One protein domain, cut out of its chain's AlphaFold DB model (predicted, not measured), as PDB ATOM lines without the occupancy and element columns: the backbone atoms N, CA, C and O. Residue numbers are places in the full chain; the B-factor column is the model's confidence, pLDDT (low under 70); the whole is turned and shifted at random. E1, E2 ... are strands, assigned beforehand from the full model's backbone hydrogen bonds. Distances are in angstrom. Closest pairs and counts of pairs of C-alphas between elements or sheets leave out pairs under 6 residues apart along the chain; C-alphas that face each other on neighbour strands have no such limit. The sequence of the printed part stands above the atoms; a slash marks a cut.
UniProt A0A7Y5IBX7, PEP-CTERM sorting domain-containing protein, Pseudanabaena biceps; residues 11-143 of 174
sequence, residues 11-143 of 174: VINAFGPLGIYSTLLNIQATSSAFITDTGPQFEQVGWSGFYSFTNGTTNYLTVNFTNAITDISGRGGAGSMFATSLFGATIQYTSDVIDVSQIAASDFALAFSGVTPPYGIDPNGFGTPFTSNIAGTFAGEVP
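What this domain is: This is residues 11 to 143 of the 174 residues of the protein "PEP-CTERM sorting domain-containing protein" of Pseudanabaena biceps (UniProt A0A7Y5IBX7). The domain is a flattened, closed barrel of seven strands that follow one another round the ring in chain order, with short E1 closing the ring between E2 and E7. E3, E4, E5 and E6 each bend sharply on their way round the wall, and a long stretch without a named element, residues 117 to 130, joins E6 to E7. The printed part has 133 residues with no named helix and seven strands, E1 to E7; the class is all strand, and the barrel is mixed, with E7 and E1 its one parallel pair. It is compact, with a radius of gyration of the C-alphas of 14.3 A, and spans 40 by 39 by 24 A.

How they stand to each other: E1, residues 11 to 15, forms a hairpin with E2, residues 22 to 30, antiparallel at 147 degrees; N 12 and O 25 are within hydrogen-bond range at 2.8 A. E2 and E3, residues 41 to 54, are a hairpin at 139 degrees, with N 26 and O 52 at 2.8 A. E3 bends by 116 degrees at residue 46, and its hairpin partner E4, residues 59 to 75, bends by 118 degrees at residue 67; N 49 and O 65 are 2.9 A apart. E5, residues 78 to 94, is the next antiparallel neighbour, with N 71 and O 82 at 2.9 A, and bends by 129 degrees at residue 81. E6, residues 103 to 116, bends by 97 degrees at residue 106 and pairs with E5 through N 110 and O 81, 2.8 A. E7, residues 131 to 140, forms a hairpin with E6 at 162 degrees, with N 111 and O 135 at 2.8 A. E1 to E7 are a meander, each strand the antiparallel neighbour of the one before. E7 and E1 are parallel and close the barrel, with N 15 and O 132 at 2.8 A. Among the pairs that are apart are E1 and E4, and E3 and E7.

Where its parts are: E1 begins at C-alpha 11, (-1.995, 78.906, 175.918). E2 is 25.9 A long, E3 25.1 A, E4 28.3 A, E5 26.3 A, E6 30.4 A and E7 27.9 A. E4 begins at C-alpha 59, (12.038, 77.079, 170.184), and E7 ends at C-alpha 140, (8.779, 84.441, 151.859).

The domain as a whole: The two C-alphas farthest apart are those of Pro 123 and Pro 143, 43.4 A. The printed part has no cut. The link from E6 to E7 is long, with 14 residues. Mean pLDDT of the printed part is 75.0; it is under 70 at residues 11 to 24, 29 to 40, 105, 121 to 127 and 140 to 143.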
ATOM      1  N   VAL A  11      -2.801  80.114 176.173       42.25
ATOM      2  CA  VAL A  11      -1.995  78.906 175.918       42.25
ATOM      3  C   VAL A  11      -2.797  77.895 175.089       42.25
ATOM      4  O   VAL A  11      -3.823  77.395 175.551       42.25
ATOM      5  N   ILE A  12      -2.318  77.559 173.890       44.34
ATOM      6  CA  ILE A  12      -2.793  76.446 173.052       44.34
ATOM      7  C   ILE A  12      -1.764  75.304 173.116       44.34
ATOM      8  O   ILE A  12      -0.559  75.520 173.064       44.34
ATOM      9  N   ASN A  13      -2.200  74.048 173.157       41.69
ATOM     10  CA  ASN A  13      -1.287  72.905 173.054       41.69
ATOM     11  C   ASN A  13      -1.445  72.330 171.648       41.69
ATOM     12  O   ASN A  13      -2.553  71.982 171.268       41.69
ATOM     13  N   ALA A  14      -0.405  72.224 170.827       44.62
ATOM     14  CA  ALA A  14      -0.622  71.774 169.455       44.62
ATOM     15  C   ALA A  14       0.518  70.949 168.876       44.62
ATOM     16  O   ALA A  14       1.691  71.285 168.991       44.62
ATOM     17  N   PHE A  15       0.157  69.856 168.218       44.25
ATOM     18  CA  PHE A  15       1.087  68.891 167.662       44.25
ATOM     19  C   PHE A  15       1.462  69.276 166.223       44.25
ATOM     20  O   PHE A  15       0.597  69.551 165.387       44.25
ATOM     21  N   GLY A  16       2.766  69.303 165.939       40.56
ATOM     22  CA  GLY A  16       3.296  69.402 164.578       40.56
ATOM     23  C   GLY A  16       3.171  68.082 163.793       40.56
ATOM     24  O   GLY A  16       2.814  67.049 164.369       40.56
ATOM     25  N   PRO A  17       3.452  68.089 162.473       40.69
ATOM     26  CA  PRO A  17       3.364  66.900 161.625       40.69
ATOM     27  C   PRO A  17       4.390  65.813 161.999       40.69
ATOM     28  O   PRO A  17       5.371  66.060 162.694       40.69
ATOM     29  N   LEU A  18       4.116  64.588 161.529       36.19
ATOM     30  CA  LEU A  18       4.629  63.297 162.014       36.19
ATOM     31  C   LEU A  18       6.131  63.256 162.363       36.19
ATOM     32  O   LEU A  18       7.000  63.123 161.505       36.19
ATOM     33  N   GLY A  19       6.382  63.277 163.672       42.22
ATOM     34  CA  GLY A  19       7.676  63.185 164.343       42.22
ATOM     35  C   GLY A  19       7.464  63.620 165.791       42.22
ATOM     36  O   GLY A  19       7.412  64.807 166.075       42.22
ATOM     37  N   ILE A  20       7.205  62.655 166.672       48.25
ATOM     38  CA  ILE A  20       6.577  62.794 167.998       48.25
ATOM     39  C   ILE A  20       7.308  63.809 168.903       48.25
ATOM     40  O   ILE A  20       8.191  63.431 169.666       48.25
ATOM     41  N   TYR A  21       6.891  65.075 168.888       53.25
ATOM     42  CA  TYR A  21       7.204  66.049 169.937       53.25
ATOM     43  C   TYR A  21       5.936  66.847 170.242       53.25
ATOM     44  O   TYR A  21       5.350  67.455 169.346       53.25
ATOM     45  N   SER A  22       5.473  66.832 171.495       57.03
ATOM     46  CA  SER A  22       4.384  67.724 171.894       57.03
ATOM     47  C   SER A  22       4.933  69.145 171.943       57.03
ATOM     48  O   SER A  22       5.772  69.454 172.792       57.03
ATOM     49  N   THR A  23       4.480  70.000 171.036       62.38
ATOM     50  CA  THR A  23       4.790  71.425 171.068       62.38
ATOM     51  C   THR A  23       3.633  72.185 171.703       62.38
ATOM     52  O   THR A  23       2.458  71.930 171.460       62.38
ATOM     53  N   LEU A  24       3.958  73.102 172.593       66.88
ATOM     54  CA  LEU A  24       3.035  74.073 173.140       66.88
ATOM     55  C   LEU A  24       2.999  75.262 172.183       66.88
ATOM     56  O   LEU A  24       4.057  75.809 171.880       66.88
ATOM     57  N   LEU A  25       1.813  75.645 171.716       72.62
ATOM     58  CA  LEU A  25       1.570  76.930 171.068       72.62
ATOM     59  C   LEU A  25       1.172  77.953 172.138       72.62
ATOM     60  O   LEU A  25       0.003  78.094 172.478       72.62
ATOM     61  N   ASN A  26       2.123  78.709 172.668       73.88
ATOM     62  CA  ASN A  26       1.775  79.838 173.516       73.88
ATOM     63  C   ASN A  26       1.459  81.072 172.662       73.88
ATOM     64  O   ASN A  26       2.278  81.486 171.844       73.88
ATOM     65  N   ILE A  27       0.295  81.670 172.868       72.06
ATOM     66  CA  ILE A  27      -0.127  82.920 172.245       72.06
ATOM     67  C   ILE A  27      -0.191  83.977 173.336       72.06
ATOM     68  O   ILE A  27      -1.051  83.949 174.205       72.06
ATOM     69  N   GLN A  28       0.684  84.965 173.282       70.62
ATOM     70  CA  GLN A  28       0.617  86.087 174.202       70.62
ATOM     71  C   GLN A  28       0.507  87.363 173.400       70.62
ATOM     72  O   GLN A  28       1.385  87.680 172.606       70.62
ATOM     73  N   ALA A  29      -0.551  88.125 173.629       66.69
ATOM     74  CA  ALA A  29      -0.738  89.376 172.930       66.69
ATOM     75  C   ALA A  29      -1.305  90.446 173.845       66.69
ATOM     76  O   ALA A  29      -2.072  90.181 174.764       66.69
ATOM     77  N   THR A  30      -0.906  91.673 173.560       68.88
ATOM     78  CA  THR A  30      -1.401  92.880 174.198       68.88
ATOM     79  C   THR A  30      -2.031  93.755 173.128       68.88
ATOM     80  O   THR A  30      -1.494  93.909 172.029       68.88
ATOM     81  N   SER A  31      -3.194  94.304 173.450       66.38
ATOM     82  CA  SER A  31      -3.951  95.172 172.560       66.38
ATOM     83  C   SER A  31      -4.393  96.409 173.305       66.38
ATOM     84  O   SER A  31      -4.822  96.322 174.455       66.38
ATOM     85  N   SER A  32      -4.325  97.549 172.629       62.94
ATOM     86  CA  SER A  32      -4.975  98.788 173.055       62.94
ATOM     87  C   SER A  32      -6.259  99.075 172.265       62.94
ATOM     88  O   SER A  32      -6.825 100.157 172.409       62.94
ATOM     89  N   ALA A  33      -6.691  98.155 171.396       60.81
ATOM     90  CA  ALA A  33      -7.831  98.317 170.496       60.81
ATOM     91  C   ALA A  33      -9.031  97.446 170.901       60.81
ATOM     92  O   ALA A  33      -8.916  96.518 171.701       60.81
ATOM     93  N   PHE A  34     -10.203  97.758 170.342       59.84
ATOM     94  CA  PHE A  34     -11.439  97.033 170.633       59.84
ATOM     95  C   PHE A  34     -11.445  95.627 170.017       59.84
ATOM     96  O   PHE A  34     -11.142  95.452 168.839       59.84
ATOM     97  N   ILE A  35     -11.883  94.646 170.811       63.72
ATOM     98  CA  ILE A  35     -12.286  93.316 170.339       63.72
ATOM     99  C   ILE A  35     -13.570  93.435 169.530       63.72
ATOM    100  O   ILE A  35     -14.565  93.954 170.046       63.72
ATOM    101  N   THR A  36     -13.570  92.900 168.309       64.88
ATOM    102  CA  THR A  36     -14.811  92.660 167.569       64.88
ATOM    103  C   THR A  36     -15.093  91.163 167.567       64.88
ATOM    104  O   THR A  36     -14.392  90.392 166.920       64.88
ATOM    105  N   ASP A  37     -16.114  90.752 168.319       63.84
ATOM    106  CA  ASP A  37     -16.668  89.400 168.235       63.84
ATOM    107  C   ASP A  37     -17.638  89.344 167.045       63.84
ATOM    108  O   ASP A  37     -18.633  90.078 167.007       63.84
ATOM    109  N   THR A  38     -17.329  88.505 166.057       62.81
ATOM    110  CA  THR A  38     -18.174  88.269 164.875       62.81
ATOM    111  C   THR A  38     -18.783  86.858 164.864       62.81
ATOM    112  O   THR A  38     -19.318  86.417 163.844       62.81
ATOM    113  N   GLY A  39     -18.769  86.150 166.003       69.19
ATOM    114  CA  GLY A  39     -19.328  84.812 166.187       69.19
ATOM    115  C   GLY A  39     -18.241  83.755 166.449       69.19
ATOM    116  O   GLY A  39     -17.626  83.762 167.507       69.19
ATOM    117  N   PRO A  40     -17.982  82.794 165.536       66.25
ATOM    118  CA  PRO A  40     -16.902  81.806 165.697       66.25
ATOM    119  C   PRO A  40     -15.500  82.387 165.426       66.25
ATOM    120  O   PRO A  40     -14.543  81.632 165.241       66.25
ATOM    121  N   GLN A  41     -15.395  83.709 165.322       73.38
ATOM    122  CA  GLN A  41     -14.220  84.437 164.881       73.38
ATOM    123  C   GLN A  41     -13.962  85.598 165.834       73.38
ATOM    124  O   GLN A  41     -14.873  86.316 166.247       73.38
ATOM    125  N   PHE A  42     -12.687  85.757 166.153       73.62
ATOM    126  CA  PHE A  42     -12.138  86.865 166.899       73.62
ATOM    127  C   PHE A  42     -11.171  87.600 165.986       73.62
ATOM    128  O   PHE A  42     -10.179  87.019 165.544       73.62
ATOM    129  N   GLU A  43     -11.447  88.876 165.749       78.38
ATOM    130  CA  GLU A  43     -10.552  89.762 165.017       78.38
ATOM    131  C   GLU A  43     -10.153  90.927 165.917       78.38
ATOM    132  O   GLU A  43     -10.988  91.549 166.591       78.38
ATOM    133  N   GLN A  44      -8.863  91.250 165.900       73.38
ATOM    134  CA  GLN A  44      -8.371  92.481 166.485       73.38
ATOM    135  C   GLN A  44      -7.288  93.147 165.643       73.38
ATOM    136  O   GLN A  44      -6.465  92.505 164.994       73.38
ATOM    137  N   VAL A  45      -7.285  94.475 165.725       78.81
ATOM    138  CA  VAL A  45      -6.425  95.381 164.967       78.81
ATOM    139  C   VAL A  45      -5.459  96.068 165.929       78.81
ATOM    140  O   VAL A  45      -5.881  96.558 166.970       78.81
ATOM    141  N   GLY A  46      -4.175  96.151 165.585       76.19
ATOM    142  CA  GLY A  46      -3.175  96.860 166.396       76.19
ATOM    143  C   GLY A  46      -2.564  96.018 167.519       76.19
ATOM    144  O   GLY A  46      -2.113  96.548 168.535       76.19
ATOM    145  N   TRP A  47      -2.544  94.701 167.340       80.25
ATOM    146  CA  TRP A  47      -1.996  93.739 168.289       80.25
ATOM    147  C   TRP A  47      -0.475  93.782 168.339       80.25
ATOM    148  O   TRP A  47       0.186  93.836 167.304       80.25
ATOM    149  N   SER A  48       0.089  93.716 169.545       81.62
ATOM    150  CA  SER A  48       1.524  93.502 169.748       81.62
ATOM    151  C   SER A  48       1.747  92.341 170.707       81.62
ATOM    152  O   SER A  48       1.145  92.291 171.780       81.62
ATOM    153  N   GLY A  49       2.590  91.389 170.331       81.81
ATOM    154  CA  GLY A  49       2.715  90.133 171.057       81.81
ATOM    155  C   GLY A  49       3.583  89.112 170.348       81.81
ATOM    156  O   GLY A  49       4.396  89.454 169.489       81.81
ATOM    157  N   PHE A  50       3.403  87.850 170.724       82.75
ATOM    158  CA  PHE A  50       4.056  86.729 170.084       82.75
ATOM    159  C   PHE A  50       3.199  85.460 170.032       82.75
ATOM    160  O   PHE A  50       2.350  85.200 170.888       82.75
ATOM    161  N   TYR A  51       3.493  84.634 169.032       82.00
ATOM    162  CA  TYR A  51       3.093  83.232 168.942       82.00
ATOM    163  C   TYR A  51       4.348  82.379 169.100       82.00
ATOM    164  O   TYR A  51       5.320  82.618 168.392       82.00
ATOM    165  N   SER A  52       4.359  81.401 170.000       84.62
ATOM    166  CA  SER A  52       5.532  80.561 170.256       84.62
ATOM    167  C   SER A  52       5.177  79.085 170.227       84.62
ATOM    168  O   SER A  52       4.307  78.642 170.967       84.62
ATOM    169  N   PHE A  53       5.886  78.327 169.397       81.88
ATOM    170  CA  PHE A  53       5.874  76.874 169.328       81.88
ATOM    171  C   PHE A  53       7.109  76.352 170.048       81.88
ATOM    172  O   PHE A  53       8.225  76.426 169.531       81.88
ATOM    173  N   THR A  54       6.929  75.814 171.248       82.25
ATOM    174  CA  THR A  54       8.041  75.319 172.066       82.25
ATOM    175  C   THR A  54       7.673  74.044 172.811       82.25
ATOM    176  O   THR A  54       6.520  73.834 173.151       82.25
ATOM    177  N   ASN A  55       8.638  73.176 173.107       79.88
ATOM    178  CA  ASN A  55       8.456  72.087 174.082       79.88
ATOM    179  C   ASN A  55       8.972  72.474 175.487       79.88
ATOM    180  O   ASN A  55       9.205  71.600 176.318       79.88
ATOM    181  N   GLY A  56       9.205  73.770 175.735       79.94
ATOM    182  CA  GLY A  56       9.796  74.304 176.965       79.94
ATOM    183  C   GLY A  56      11.329  74.312 176.983       79.94
ATOM    184  O   GLY A  56      11.919  74.912 177.874       79.94
ATOM    185  N   THR A  57      11.989  73.667 176.017       84.94
ATOM    186  CA  THR A  57      13.461  73.624 175.904       84.94
ATOM    187  C   THR A  57      13.956  74.065 174.528       84.94
ATOM    188  O   THR A  57      15.001  74.694 174.427       84.94
ATOM    189  N   THR A  58      13.201  73.764 173.476       86.19
ATOM    190  CA  THR A  58      13.498  74.097 172.081       86.19
ATOM    191  C   THR A  58      12.451  75.076 171.563       86.19
ATOM    192  O   THR A  58      11.249  74.833 171.719       86.19
ATOM    193  N   ASN A  59      12.888  76.169 170.943       88.38
ATOM    194  CA  ASN A  59      12.038  77.079 170.184       88.38
ATOM    195  C   ASN A  59      11.900  76.553 168.751       88.38
ATOM    196  O   ASN A  59      12.796  76.716 167.925       88.38
ATOM    197  N   TYR A  60      10.774  75.912 168.438       85.38
ATOM    198  CA  TYR A  60      10.514  75.445 167.074       85.38
ATOM    199  C   TYR A  60      10.208  76.618 166.151       85.38
ATOM    200  O   TYR A  60      10.655  76.635 165.006       85.38
ATOM    201  N   LEU A  61       9.470  77.601 166.658       85.06
ATOM    202  CA  LEU A  61       9.180  78.843 165.965       85.06
ATOM    203  C   LEU A  61       8.596  79.842 166.959       85.06
ATOM    204  O   LEU A  61       7.618  79.532 167.631       85.06
ATOM    205  N   THR A  62       9.117  81.058 166.997       88.12
ATOM    206  CA  THR A  62       8.462  82.178 167.668       88.12
ATOM    207  C   THR A  62       8.301  83.329 166.691       88.12
ATOM    208  O   THR A  62       9.270  83.755 166.063       88.12
ATOM    209  N   VAL A  63       7.069  83.815 166.572       85.88
ATOM    210  CA  VAL A  63       6.665  84.953 165.751       85.88
ATOM    211  C   VAL A  63       6.363  86.108 166.689       85.88
ATOM    212  O   VAL A  63       5.371  86.054 167.403       85.88
ATOM    213  N   ASN A  64       7.199  87.137 166.697       87.44
ATOM    214  CA  ASN A  64       6.928  88.389 167.396       87.44
ATOM    215  C   ASN A  64       6.277  89.357 166.422       87.44
ATOM    216  O   ASN A  64       6.717  89.456 165.280       87.44
ATOM    217  N   PHE A  65       5.265  90.088 166.860       85.12
ATOM    218  CA  PHE A  65       4.561  91.043 166.019       85.12
ATOM    219  C   PHE A  65       4.248  92.328 166.785       85.12
ATOM    220  O   PHE A  65       4.025  92.308 167.996       85.12
ATOM    221  N   THR A  66       4.218  93.456 166.080       87.12
ATOM    222  CA  THR A  66       3.752  94.745 166.605       87.12
ATOM    223  C   THR A  66       2.738  95.361 165.663       87.12
ATOM    224  O   THR A  66       2.886  95.252 164.449       87.12
ATOM    225  N   ASN A  67       1.715  96.012 166.218       84.31
ATOM    226  CA  ASN A  67       0.655  96.681 165.463       84.31
ATOM    227  C   ASN A  67       0.057  95.828 164.314       84.31
ATOM    228  O   ASN A  67      -0.231  96.349 163.241       84.31
ATOM    229  N   ALA A  68      -0.096  94.516 164.502       83.31
ATOM    230  CA  ALA A  68      -0.622  93.607 163.483       83.31
ATOM    231  C   ALA A  68      -2.153  93.484 163.568       83.31
ATOM    232  O   ALA A  68      -2.754  93.769 164.608       83.31
ATOM    233  N   ILE A  69      -2.787  93.045 162.479       83.06
ATOM    234  CA  ILE A  69      -4.122  92.441 162.558       83.06
ATOM    235  C   ILE A  69      -3.925  90.969 162.865       83.06
ATOM    236  O   ILE A  69      -3.123  90.311 162.203       83.06
ATOM    237  N   THR A  70      -4.659  90.454 163.842       80.62
ATOM    238  CA  THR A  70      -4.642  89.034 164.179       80.62
ATOM    239  C   THR A  70      -6.063  88.509 164.224       80.62
ATOM    240  O   THR A  70      -6.907  89.064 164.933       80.62
ATOM    241  N   ASP A  71      -6.299  87.431 163.490       82.44
ATOM    242  CA  ASP A  71      -7.572  86.726 163.455       82.44
ATOM    243  C   ASP A  71      -7.398  85.315 163.999       82.44
ATOM    244  O   ASP A  71      -6.445  84.621 163.633       82.44
ATOM    245  N   ILE A  72      -8.326  84.881 164.848       80.31
ATOM    246  CA  ILE A  72      -8.470  83.477 165.215       80.31
ATOM    247  C   ILE A  72      -9.927  83.087 165.025       80.31
ATOM    248  O   ILE A  72     -10.839  83.640 165.641       80.31
ATOM    249  N   SER A  73     -10.142  82.073 164.204       81.62
ATOM    250  CA  SER A  73     -11.465  81.574 163.862       81.62
ATOM    251  C   SER A  73     -11.504  80.062 163.982       81.62
ATOM    252  O   SER A  73     -10.531  79.363 163.711       81.62
ATOM    253  N   GLY A  74     -12.641  79.514 164.387       78.88
ATOM    254  CA  GLY A  74     -12.767  78.070 164.491       78.88
ATOM    255  C   GLY A  74     -14.168  77.612 164.823       78.88
ATOM    256  O   GLY A  74     -14.975  78.332 165.407       78.88
ATOM    257  N   ARG A  75     -14.476  76.380 164.430       79.69
ATOM    258  CA  ARG A  75     -15.753  75.750 164.743       79.69
ATOM    259  C   ARG A  75     -15.593  74.242 164.795       79.69
ATOM    260  O   ARG A  75     -15.157  73.613 163.831       79.69
ATOM    261  N   GLY A  76     -16.024  73.643 165.901       81.94
ATOM    262  CA  GLY A  76     -15.928  72.198 166.074       81.94
ATOM    263  C   GLY A  76     -14.467  71.746 166.134       81.94
ATOM    264  O   GLY A  76     -13.691  72.263 166.931       81.94
ATOM    265  N   GLY A  77     -14.107  70.777 165.289       85.62
ATOM    266  CA  GLY A  77     -12.781  70.151 165.259       85.62
ATOM    267  C   GLY A  77     -11.736  70.848 164.379       85.62
ATOM    268  O   GLY A  77     -10.711  70.233 164.078       85.62
ATOM    269  N   ALA A  78     -11.981  72.078 163.921       87.19
ATOM    270  CA  ALA A  78     -11.068  72.809 163.044       87.19
ATOM    271  C   ALA A  78     -11.072  74.315 163.329       87.19
ATOM    272  O   ALA A  78     -12.057  74.865 163.831       87.19
ATOM    273  N   GLY A  79      -9.977  74.974 162.959       85.31
ATOM    274  CA  GLY A  79      -9.840  76.421 163.036       85.31
ATOM    275  C   GLY A  79      -8.677  76.940 162.209       85.31
ATOM    276  O   GLY A  79      -7.944  76.177 161.580       85.31
ATOM    277  N   SER A  80      -8.495  78.246 162.239       86.81
ATOM    278  CA  SER A  80      -7.422  78.961 161.575       86.81
ATOM    279  C   SER A  80      -6.978  80.152 162.404       86.81
ATOM    280  O   SER A  80      -7.733  80.687 163.213       86.81
ATOM    281  N   MET A  81      -5.737  80.557 162.183       83.88
ATOM    282  CA  MET A  81      -5.189  81.791 162.714       83.88
ATOM    283  C   MET A  81      -4.425  82.512 161.620       83.88
ATOM    284  O   MET A  81      -3.662  81.892 160.881       83.88
ATOM    285  N   PHE A  82      -4.599  83.822 161.551       85.62
ATOM    286  CA  PHE A  82      -3.917  84.677 160.597       85.62
ATOM    287  C   PHE A  82      -3.304  85.851 161.339       85.62
ATOM    288  O   PHE A  82      -3.916  86.385 162.265       85.62
ATOM    289  N   ALA A  83      -2.120  86.276 160.915       82.81
ATOM    290  CA  ALA A  83      -1.643  87.606 161.238       82.81
ATOM    291  C   ALA A  83      -1.194  88.315 159.970       82.81
ATOM    292  O   ALA A  83      -0.526  87.727 159.115       82.81
ATOM    293  N   THR A  84      -1.560  89.587 159.883       83.88
ATOM    294  CA  THR A  84      -1.247  90.452 158.752       83.88
ATOM    295  C   THR A  84      -0.595  91.720 159.264       83.88
ATOM    296  O   THR A  84      -1.105  92.384 160.176       83.88
ATOM    297  N   SER A  85       0.546  92.061 158.674       80.69
ATOM    298  CA  SER A  85       1.238  93.312 158.972       80.69
ATOM    299  C   SER A  85       0.415  94.523 158.505       80.69
ATOM    300  O   SER A  85      -0.056  94.588 157.371       80.69
ATOM    301  N   LEU A  86       0.237  95.511 159.384       73.94
ATOM    302  CA  LEU A  86      -0.247  96.843 159.006       73.94
ATOM    303  C   LEU A  86       0.922  97.765 158.655       73.94
ATOM    304  O   LEU A  86       2.089  97.449 158.880       73.94
ATOM    305  N   PHE A  87       0.623  98.959 158.141       71.75
ATOM    306  CA  PHE A  87       1.661  99.962 157.924       71.75
ATOM    307  C   PHE A  87       2.380 100.297 159.243       71.75
ATOM    308  O   PHE A  87       1.748 100.687 160.227       71.75
ATOM    309  N   GLY A  88       3.706 100.134 159.257       72.12
ATOM    310  CA  GLY A  88       4.534 100.323 160.451       72.12
ATOM    311  C   GLY A  88       4.501  99.162 161.452       72.12
ATOM    312  O   GLY A  88       5.121  99.278 162.506       72.12
ATOM    313  N   ALA A  89       3.810  98.061 161.141       80.00
ATOM    314  CA  ALA A  89       3.921  96.816 161.889       80.00
ATOM    315  C   ALA A  89       5.287  96.167 161.654       80.00
ATOM    316  O   ALA A  89       5.871  96.273 160.575       80.00
ATOM    317  N   THR A  90       5.781  95.456 162.660       80.94
ATOM    318  CA  THR A  90       6.953  94.586 162.517       80.94
ATOM    319  C   THR A  90       6.551  93.163 162.835       80.94
ATOM    320  O   THR A  90       5.883  92.940 163.838       80.94
ATOM    321  N   ILE A  91       6.954  92.204 161.998       81.56
ATOM    322  CA  ILE A  91       6.815  90.771 162.271       81.56
ATOM    323  C   ILE A  91       8.202  90.131 162.201       81.56
ATOM    324  O   ILE A  91       8.924  90.310 161.232       81.56
ATOM    325  N   GLN A  92       8.618  89.429 163.250       86.38
ATOM    326  CA  GLN A  92       9.950  88.833 163.360       86.38
ATOM    327  C   GLN A  92       9.854  87.368 163.750       86.38
ATOM    328  O   GLN A  92       9.125  87.007 164.673       86.38
ATOM    329  N   TYR A  93      10.655  86.541 163.090       87.00
ATOM    330  CA  TYR A  93      10.690  85.103 163.299       87.00
ATOM    331  C   TYR A  93      11.987  84.699 163.993       87.00
ATOM    332  O   TYR A  93      13.059  85.214 163.688       87.00
ATOM    333  N   THR A  94      11.897  83.741 164.911       90.38
ATOM    334  CA  THR A  94      13.055  83.064 165.511       90.38
ATOM    335  C   THR A  94      12.783  81.567 165.582       90.38
ATOM    336  O   THR A  94      11.642  81.158 165.799       90.38
ATOM    337  N   SER A  95      13.808  80.744 165.393       89.31
ATOM    338  CA  SER A  95      13.715  79.287 165.509       89.31
ATOM    339  C   SER A  95      15.092  78.695 165.800       89.31
ATOM    340  O   SER A  95      16.096  79.202 165.304       89.31
ATOM    341  N   ASP A  96      15.123  77.608 166.570       91.44
ATOM    342  CA  ASP A  96      16.324  76.808 166.830       91.44
ATOM    343  C   ASP A  96      16.511  75.681 165.797       91.44
ATOM    344  O   ASP A  96      17.553  75.028 165.772       91.44
ATOM    345  N   VAL A  97      15.488  75.401 164.978       87.12
ATOM    346  CA  VAL A  97      15.414  74.183 164.145       87.12
ATOM    347  C   VAL A  97      15.249  74.456 162.652       87.12
ATOM    348  O   VAL A  97      15.568  73.585 161.845       87.12
ATOM    349  N   ILE A  98      14.759  75.639 162.274       83.75
ATOM    350  CA  ILE A  98      14.630  76.069 160.878       83.75
ATOM    351  C   ILE A  98      15.325  77.414 160.672       83.75
ATOM    352  O   ILE A  98      15.264  78.297 161.524       83.75
ATOM    353  N   ASP A  99      15.978  77.579 159.524       85.50
ATOM    354  CA  ASP A  99      16.519  78.875 159.123       85.50
ATOM    355  C   ASP A  99      15.369  79.786 158.679       85.50
ATOM    356  O   ASP A  99      14.707  79.534 157.671       85.50
ATOM    357  N   VAL A 100      15.118  80.833 159.463       84.88
ATOM    358  CA  VAL A 100      14.053  81.817 159.222       84.88
ATOM    359  C   VAL A 100      14.564  83.113 158.592       84.88
ATOM    360  O   VAL A 100      13.793  84.052 158.430       84.88
ATOM    361  N   SER A 101      15.844  83.177 158.206       82.19
ATOM    362  CA  SER A 101      16.461  84.388 157.643       82.19
ATOM    363  C   SER A 101      15.871  84.833 156.301       82.19
ATOM    364  O   SER A 101      16.098  85.964 155.893       82.19
ATOM    365  N   GLN A 102      15.138  83.951 155.616       75.12
ATOM    366  CA  GLN A 102      14.498  84.206 154.317       75.12
ATOM    367  C   GLN A 102      12.975  84.418 154.425       75.12
ATOM    368  O   GLN A 102      12.288  84.549 153.407       75.12
ATOM    369  N   ILE A 103      12.418  84.379 155.639       79.75
ATOM    370  CA  ILE A 103      10.984  84.574 155.862       79.75
ATOM    371  C   ILE A 103      10.707  86.073 155.952       79.75
ATOM    372  O   ILE A 103      11.271  86.764 156.799       79.75
ATOM    373  N   ALA A 104       9.806  86.564 155.102       71.00
ATOM    374  CA  ALA A 104       9.413  87.962 155.091       71.00
ATOM    375  C   ALA A 104       8.629  88.323 156.351       71.00
ATOM    376  O   ALA A 104       7.684  87.638 156.751       71.00
ATOM    377  N   ALA A 105       8.981  89.473 156.914       68.50
ATOM    378  CA  ALA A 105       8.344  90.129 158.047       68.50
ATOM    379  C   ALA A 105       6.943  90.699 157.728       68.50
ATOM    380  O   ALA A 105       6.693  91.877 157.976       68.50
ATOM    381  N   SER A 106       6.037  89.905 157.151       74.44
ATOM    382  CA  SER A 106       4.720  90.390 156.718       74.44
ATOM    383  C   SER A 106       3.563  89.575 157.265       74.44
ATOM    384  O   SER A 106       2.906  90.018 158.195       74.44
ATOM    385  N   ASP A 107       3.301  88.399 156.704       81.69
ATOM    386  CA  ASP A 107       2.045  87.696 156.937       81.69
ATOM    387  C   ASP A 107       2.292  86.212 157.205       81.69
ATOM    388  O   ASP A 107       3.184  85.585 156.616       81.69
ATOM    389  N   PHE A 108       1.464  85.629 158.067       82.19
ATOM    390  CA  PHE A 108       1.421  84.185 158.240       82.19
ATOM    391  C   PHE A 108      -0.012  83.687 158.428       82.19
ATOM    392  O   PHE A 108      -0.903  84.407 158.883       82.19
ATOM    393  N   ALA A 109      -0.209  82.414 158.099       86.56
ATOM    394  CA  ALA A 109      -1.463  81.703 158.289       86.56
ATOM    395  C   ALA A 109      -1.194  80.323 158.889       86.56
ATOM    396  O   ALA A 109      -0.318  79.603 158.410       86.56
ATOM    397  N   LEU A 110      -1.965  79.939 159.901       86.19
ATOM    398  CA  LEU A 110      -1.980  78.605 160.484       86.19
ATOM    399  C   LEU A 110      -3.372  77.992 160.352       86.19
ATOM    400  O   LEU A 110      -4.385  78.665 160.527       86.19
ATOM    401  N   ALA A 111      -3.413  76.692 160.100       88.62
ATOM    402  CA  ALA A 111      -4.609  75.872 160.100       88.62
ATOM    403  C   ALA A 111      -4.516  74.833 161.220       88.62
ATOM    404  O   ALA A 111      -3.505  74.138 161.357       88.62
ATOM    405  N   PHE A 112      -5.597  74.704 161.983       86.12
ATOM    406  CA  PHE A 112      -5.770  73.728 163.051       86.12
ATOM    407  C   PHE A 112      -6.760  72.649 162.605       86.12
ATOM    408  O   PHE A 112      -7.846  72.949 162.104       86.12
ATOM    409  N   SER A 113      -6.424  71.381 162.832       89.25
ATOM    410  CA  SER A 113      -7.319  70.245 162.579       89.25
ATOM    411  C   SER A 113      -7.299  69.248 163.734       89.25
ATOM    412  O   SER A 113      -6.322  69.160 164.471       89.25
ATOM    413  N   GLY A 114      -8.386  68.499 163.925       87.25
ATOM    414  CA  GLY A 114      -8.506  67.580 165.063       87.25
ATOM    415  C   GLY A 114      -8.606  68.297 166.415       87.25
ATOM    416  O   GLY A 114      -8.188  67.746 167.430       87.25
ATOM    417  N   VAL A 115      -9.136  69.525 166.421       84.62
ATOM    418  CA  VAL A 115      -9.261  70.368 167.615       84.62
ATOM    419  C   VAL A 115     -10.112  69.673 168.684       84.62
ATOM    420  O   VAL A 115     -11.286  69.380 168.455       84.62
ATOM    421  N   THR A 116      -9.508  69.391 169.841       85.62
ATOM    422  CA  THR A 116     -10.144  68.717 170.982       85.62
ATOM    423  C   THR A 116      -9.644  69.309 172.310       85.62
ATOM    424  O   THR A 116      -8.432  69.284 172.537       85.62
ATOM    425  N   PRO A 117     -10.522  69.780 173.220       84.12
ATOM    426  CA  PRO A 117     -11.965  69.985 173.029       84.12
ATOM    427  C   PRO A 117     -12.266  70.977 171.887       84.12
ATOM    428  O   PRO A 117     -11.352  71.683 171.461       84.12
ATOM    429  N   PRO A 118     -13.505  71.007 171.348       80.69
ATOM    430  CA  PRO A 118     -13.867  71.916 170.266       80.69
ATOM    431  C   PRO A 118     -13.494  73.360 170.579       80.69
ATOM    432  O   PRO A 118     -13.714  73.823 171.698       80.69
ATOM    433  N   TYR A 119     -12.981  74.068 169.574       76.06
ATOM    434  CA  TYR A 119     -12.661  75.483 169.707       76.06
ATOM    435  C   TYR A 119     -13.921  76.267 170.088       76.06
ATOM    436  O   TYR A 119     -14.956  76.158 169.421       76.06
ATOM    437  N   GLY A 120     -13.817  77.054 171.153       72.19
ATOM    438  CA  GLY A 120     -14.845  77.983 171.598       72.19
ATOM    439  C   GLY A 120     -14.200  79.297 172.001       72.19
ATOM    440  O   GLY A 120     -13.154  79.272 172.648       72.19
ATOM    441  N   ILE A 121     -14.825  80.403 171.597       69.69
ATOM    442  CA  ILE A 121     -14.472  81.762 172.008       69.69
ATOM    443  C   ILE A 121     -15.406  82.131 173.160       69.69
ATOM    444  O   ILE A 121     -16.629  82.124 173.010       69.69
ATOM    445  N   ASP A 122     -14.830  82.406 174.321       67.06
ATOM    446  CA  ASP A 122     -15.528  82.921 175.482       67.06
ATOM    447  C   ASP A 122     -15.987  84.370 175.228       67.06
ATOM    448  O   ASP A 122     -15.357  85.096 174.458       67.06
ATOM    449  N   PRO A 123     -17.035  84.862 175.918       60.19
ATOM    450  CA  PRO A 123     -17.568  86.221 175.734       60.19
ATOM    451  C   PRO A 123     -16.572  87.367 175.985       60.19
ATOM    452  O   PRO A 123     -16.871  88.530 175.720       60.19
ATOM    453  N   ASN A 124     -15.408  87.059 176.556       58.12
ATOM    454  CA  ASN A 124     -14.294  87.983 176.749       58.12
ATOM    455  C   ASN A 124     -13.327  88.027 175.542       58.12
ATOM    456  O   ASN A 124     -12.362  88.786 175.572       58.12
ATOM    457  N   GLY A 125     -13.602  87.261 174.482       57.19
ATOM    458  CA  GLY A 125     -12.783  87.153 173.278       57.19
ATOM    459  C   GLY A 125     -11.677  86.098 173.360       57.19
ATOM    460  O   GLY A 125     -10.779  86.119 172.524       57.19
ATOM    461  N   PHE A 126     -11.694  85.197 174.350       62.91
ATOM    462  CA  PHE A 126     -10.614  84.217 174.545       62.91
ATOM    463  C   PHE A 126     -11.004  82.817 174.103       62.91
ATOM    464  O   PHE A 126     -12.106  82.357 174.365       62.91
ATOM    465  N   GLY A 127     -10.076  82.112 173.459       67.69
ATOM    466  CA  GLY A 127     -10.249  80.693 173.182       67.69
ATOM    467  C   GLY A 127     -10.174  79.859 174.465       67.69
ATOM    468  O   GLY A 127      -9.422  80.180 175.387       67.69
ATOM    469  N   THR A 128     -10.885  78.739 174.514       71.88
ATOM    470  CA  THR A 128     -10.578  77.680 175.489       71.88
ATOM    471  C   THR A 128      -9.318  76.914 175.055       71.88
ATOM    472  O   THR A 128      -9.121  76.718 173.854       71.88
ATOM    473  N   PRO A 129      -8.437  76.475 175.980       75.38
ATOM    474  CA  PRO A 129      -7.278  75.665 175.614       75.38
ATOM    475  C   PRO A 129      -7.702  74.389 174.884       75.38
ATOM    476  O   PRO A 129      -8.593  73.668 175.337       75.38
ATOM    477  N   PHE A 130      -7.037  74.087 173.771       77.69
ATOM    478  CA  PHE A 130      -7.320  72.904 172.966       77.69
ATOM    479  C   PHE A 130      -6.049  72.207 172.497       77.69
ATOM    480  O   PHE A 130      -4.963  72.786 172.517       77.69
ATOM    481  N   THR A 131      -6.225  70.962 172.056       81.50
ATOM    482  CA  THR A 131      -5.227  70.151 171.355       81.50
ATOM    483  C   THR A 131      -5.576  70.011 169.884       81.50
ATOM    484  O   THR A 131      -6.733  69.768 169.565       81.50
ATOM    485  N   SER A 132      -4.610  70.174 168.978       81.94
ATOM    486  CA  SER A 132      -4.839  70.072 167.526       81.94
ATOM    487  C   SER A 132      -3.577  69.685 166.755       81.94
ATOM    488  O   SER A 132      -2.476  69.767 167.297       81.94
ATOM    489  N   ASN A 133      -3.739  69.302 165.490       83.12
ATOM    490  CA  ASN A 133      -2.669  69.262 164.497       83.12
ATOM    491  C   ASN A 133      -2.556  70.623 163.807       83.12
ATOM    492  O   ASN A 133      -3.584  71.189 163.421       83.12
ATOM    493  N   ILE A 134      -1.328  71.090 163.581       79.56
ATOM    494  CA  ILE A 134      -1.060  72.373 162.921       79.56
ATOM    495  C   ILE A 134      -0.350  72.193 161.588       79.56
ATOM    496  O   ILE A 134       0.611  71.435 161.466       79.56
ATOM    497  N   ALA A 135      -0.789  72.977 160.608       83.00
ATOM    498  CA  ALA A 135      -0.029  73.294 159.408       83.00
ATOM    499  C   ALA A 135      -0.032  74.812 159.204       83.00
ATOM    500  O   ALA A 135      -0.973  75.483 159.615       83.00
ATOM    501  N   GLY A 136       1.000  75.365 158.573       79.88
ATOM    502  CA  GLY A 136       1.087  76.806 158.383       79.88
ATOM    503  C   GLY A 136       1.919  77.216 157.185       79.88
ATOM    504  O   GLY A 136       2.715  76.433 156.665       79.88
ATOM    505  N   THR A 137       1.719  78.457 156.760       82.25
ATOM    506  CA  THR A 137       2.471  79.112 155.693       82.25
ATOM    507  C   THR A 137       2.949  80.473 156.167       82.25
ATOM    508  O   THR A 137       2.188  81.213 156.793       82.25
ATOM    509  N   PHE A 138       4.179  80.814 155.805       79.62
ATOM    510  CA  PHE A 138       4.797  82.104 156.086       79.62
ATOM    511  C   PHE A 138       5.120  82.781 154.761       79.62
ATOM    512  O   PHE A 138       5.540  82.109 153.814       79.62
ATOM    513  N   ALA A 139       4.912  84.092 154.676       75.88
ATOM    514  CA  ALA A 139       5.340  84.848 153.512       75.88
ATOM    515  C   ALA A 139       6.869  84.758 153.371       75.88
ATOM    516  O   ALA A 139       7.607  84.997 154.322       75.88
ATOM    517  N   GLY A 140       7.354  84.382 152.188       68.56
ATOM    518  CA  GLY A 140       8.779  84.441 151.859       68.56
ATOM    519  C   GLY A 140       9.156  85.822 151.336       68.56
ATOM    520  O   GLY A 140       8.319  86.505 150.737       68.56
ATOM    521  N   GLU A 141      10.408  86.230 151.532       65.75
ATOM    522  CA  GLU A 141      10.913  87.441 150.886       65.75
ATOM    523  C   GLU A 141      10.932  87.237 149.368       65.75
ATOM    524  O   GLU A 141      11.604  86.352 148.835       65.75
ATOM    525  N   VAL A 142      10.160  88.054 148.652       66.38
ATOM    526  CA  VAL A 142      10.295  88.162 147.202       66.38
ATOM    527  C   VAL A 142      11.406  89.177 146.937       66.38
ATOM    528  O   VAL A 142      11.320  90.285 147.470       66.38
ATOM    529  N   PRO A 143      12.411  88.846 146.101       64.44
ATOM    530  CA  PRO A 143      13.418  89.787 145.627       64.44
ATOM    531  C   PRO A 143      12.803  91.144 145.299       64.44
ATOM    532  O   PRO A 143      11.868  91.213 144.492       64.44
TER     533      PRO A 143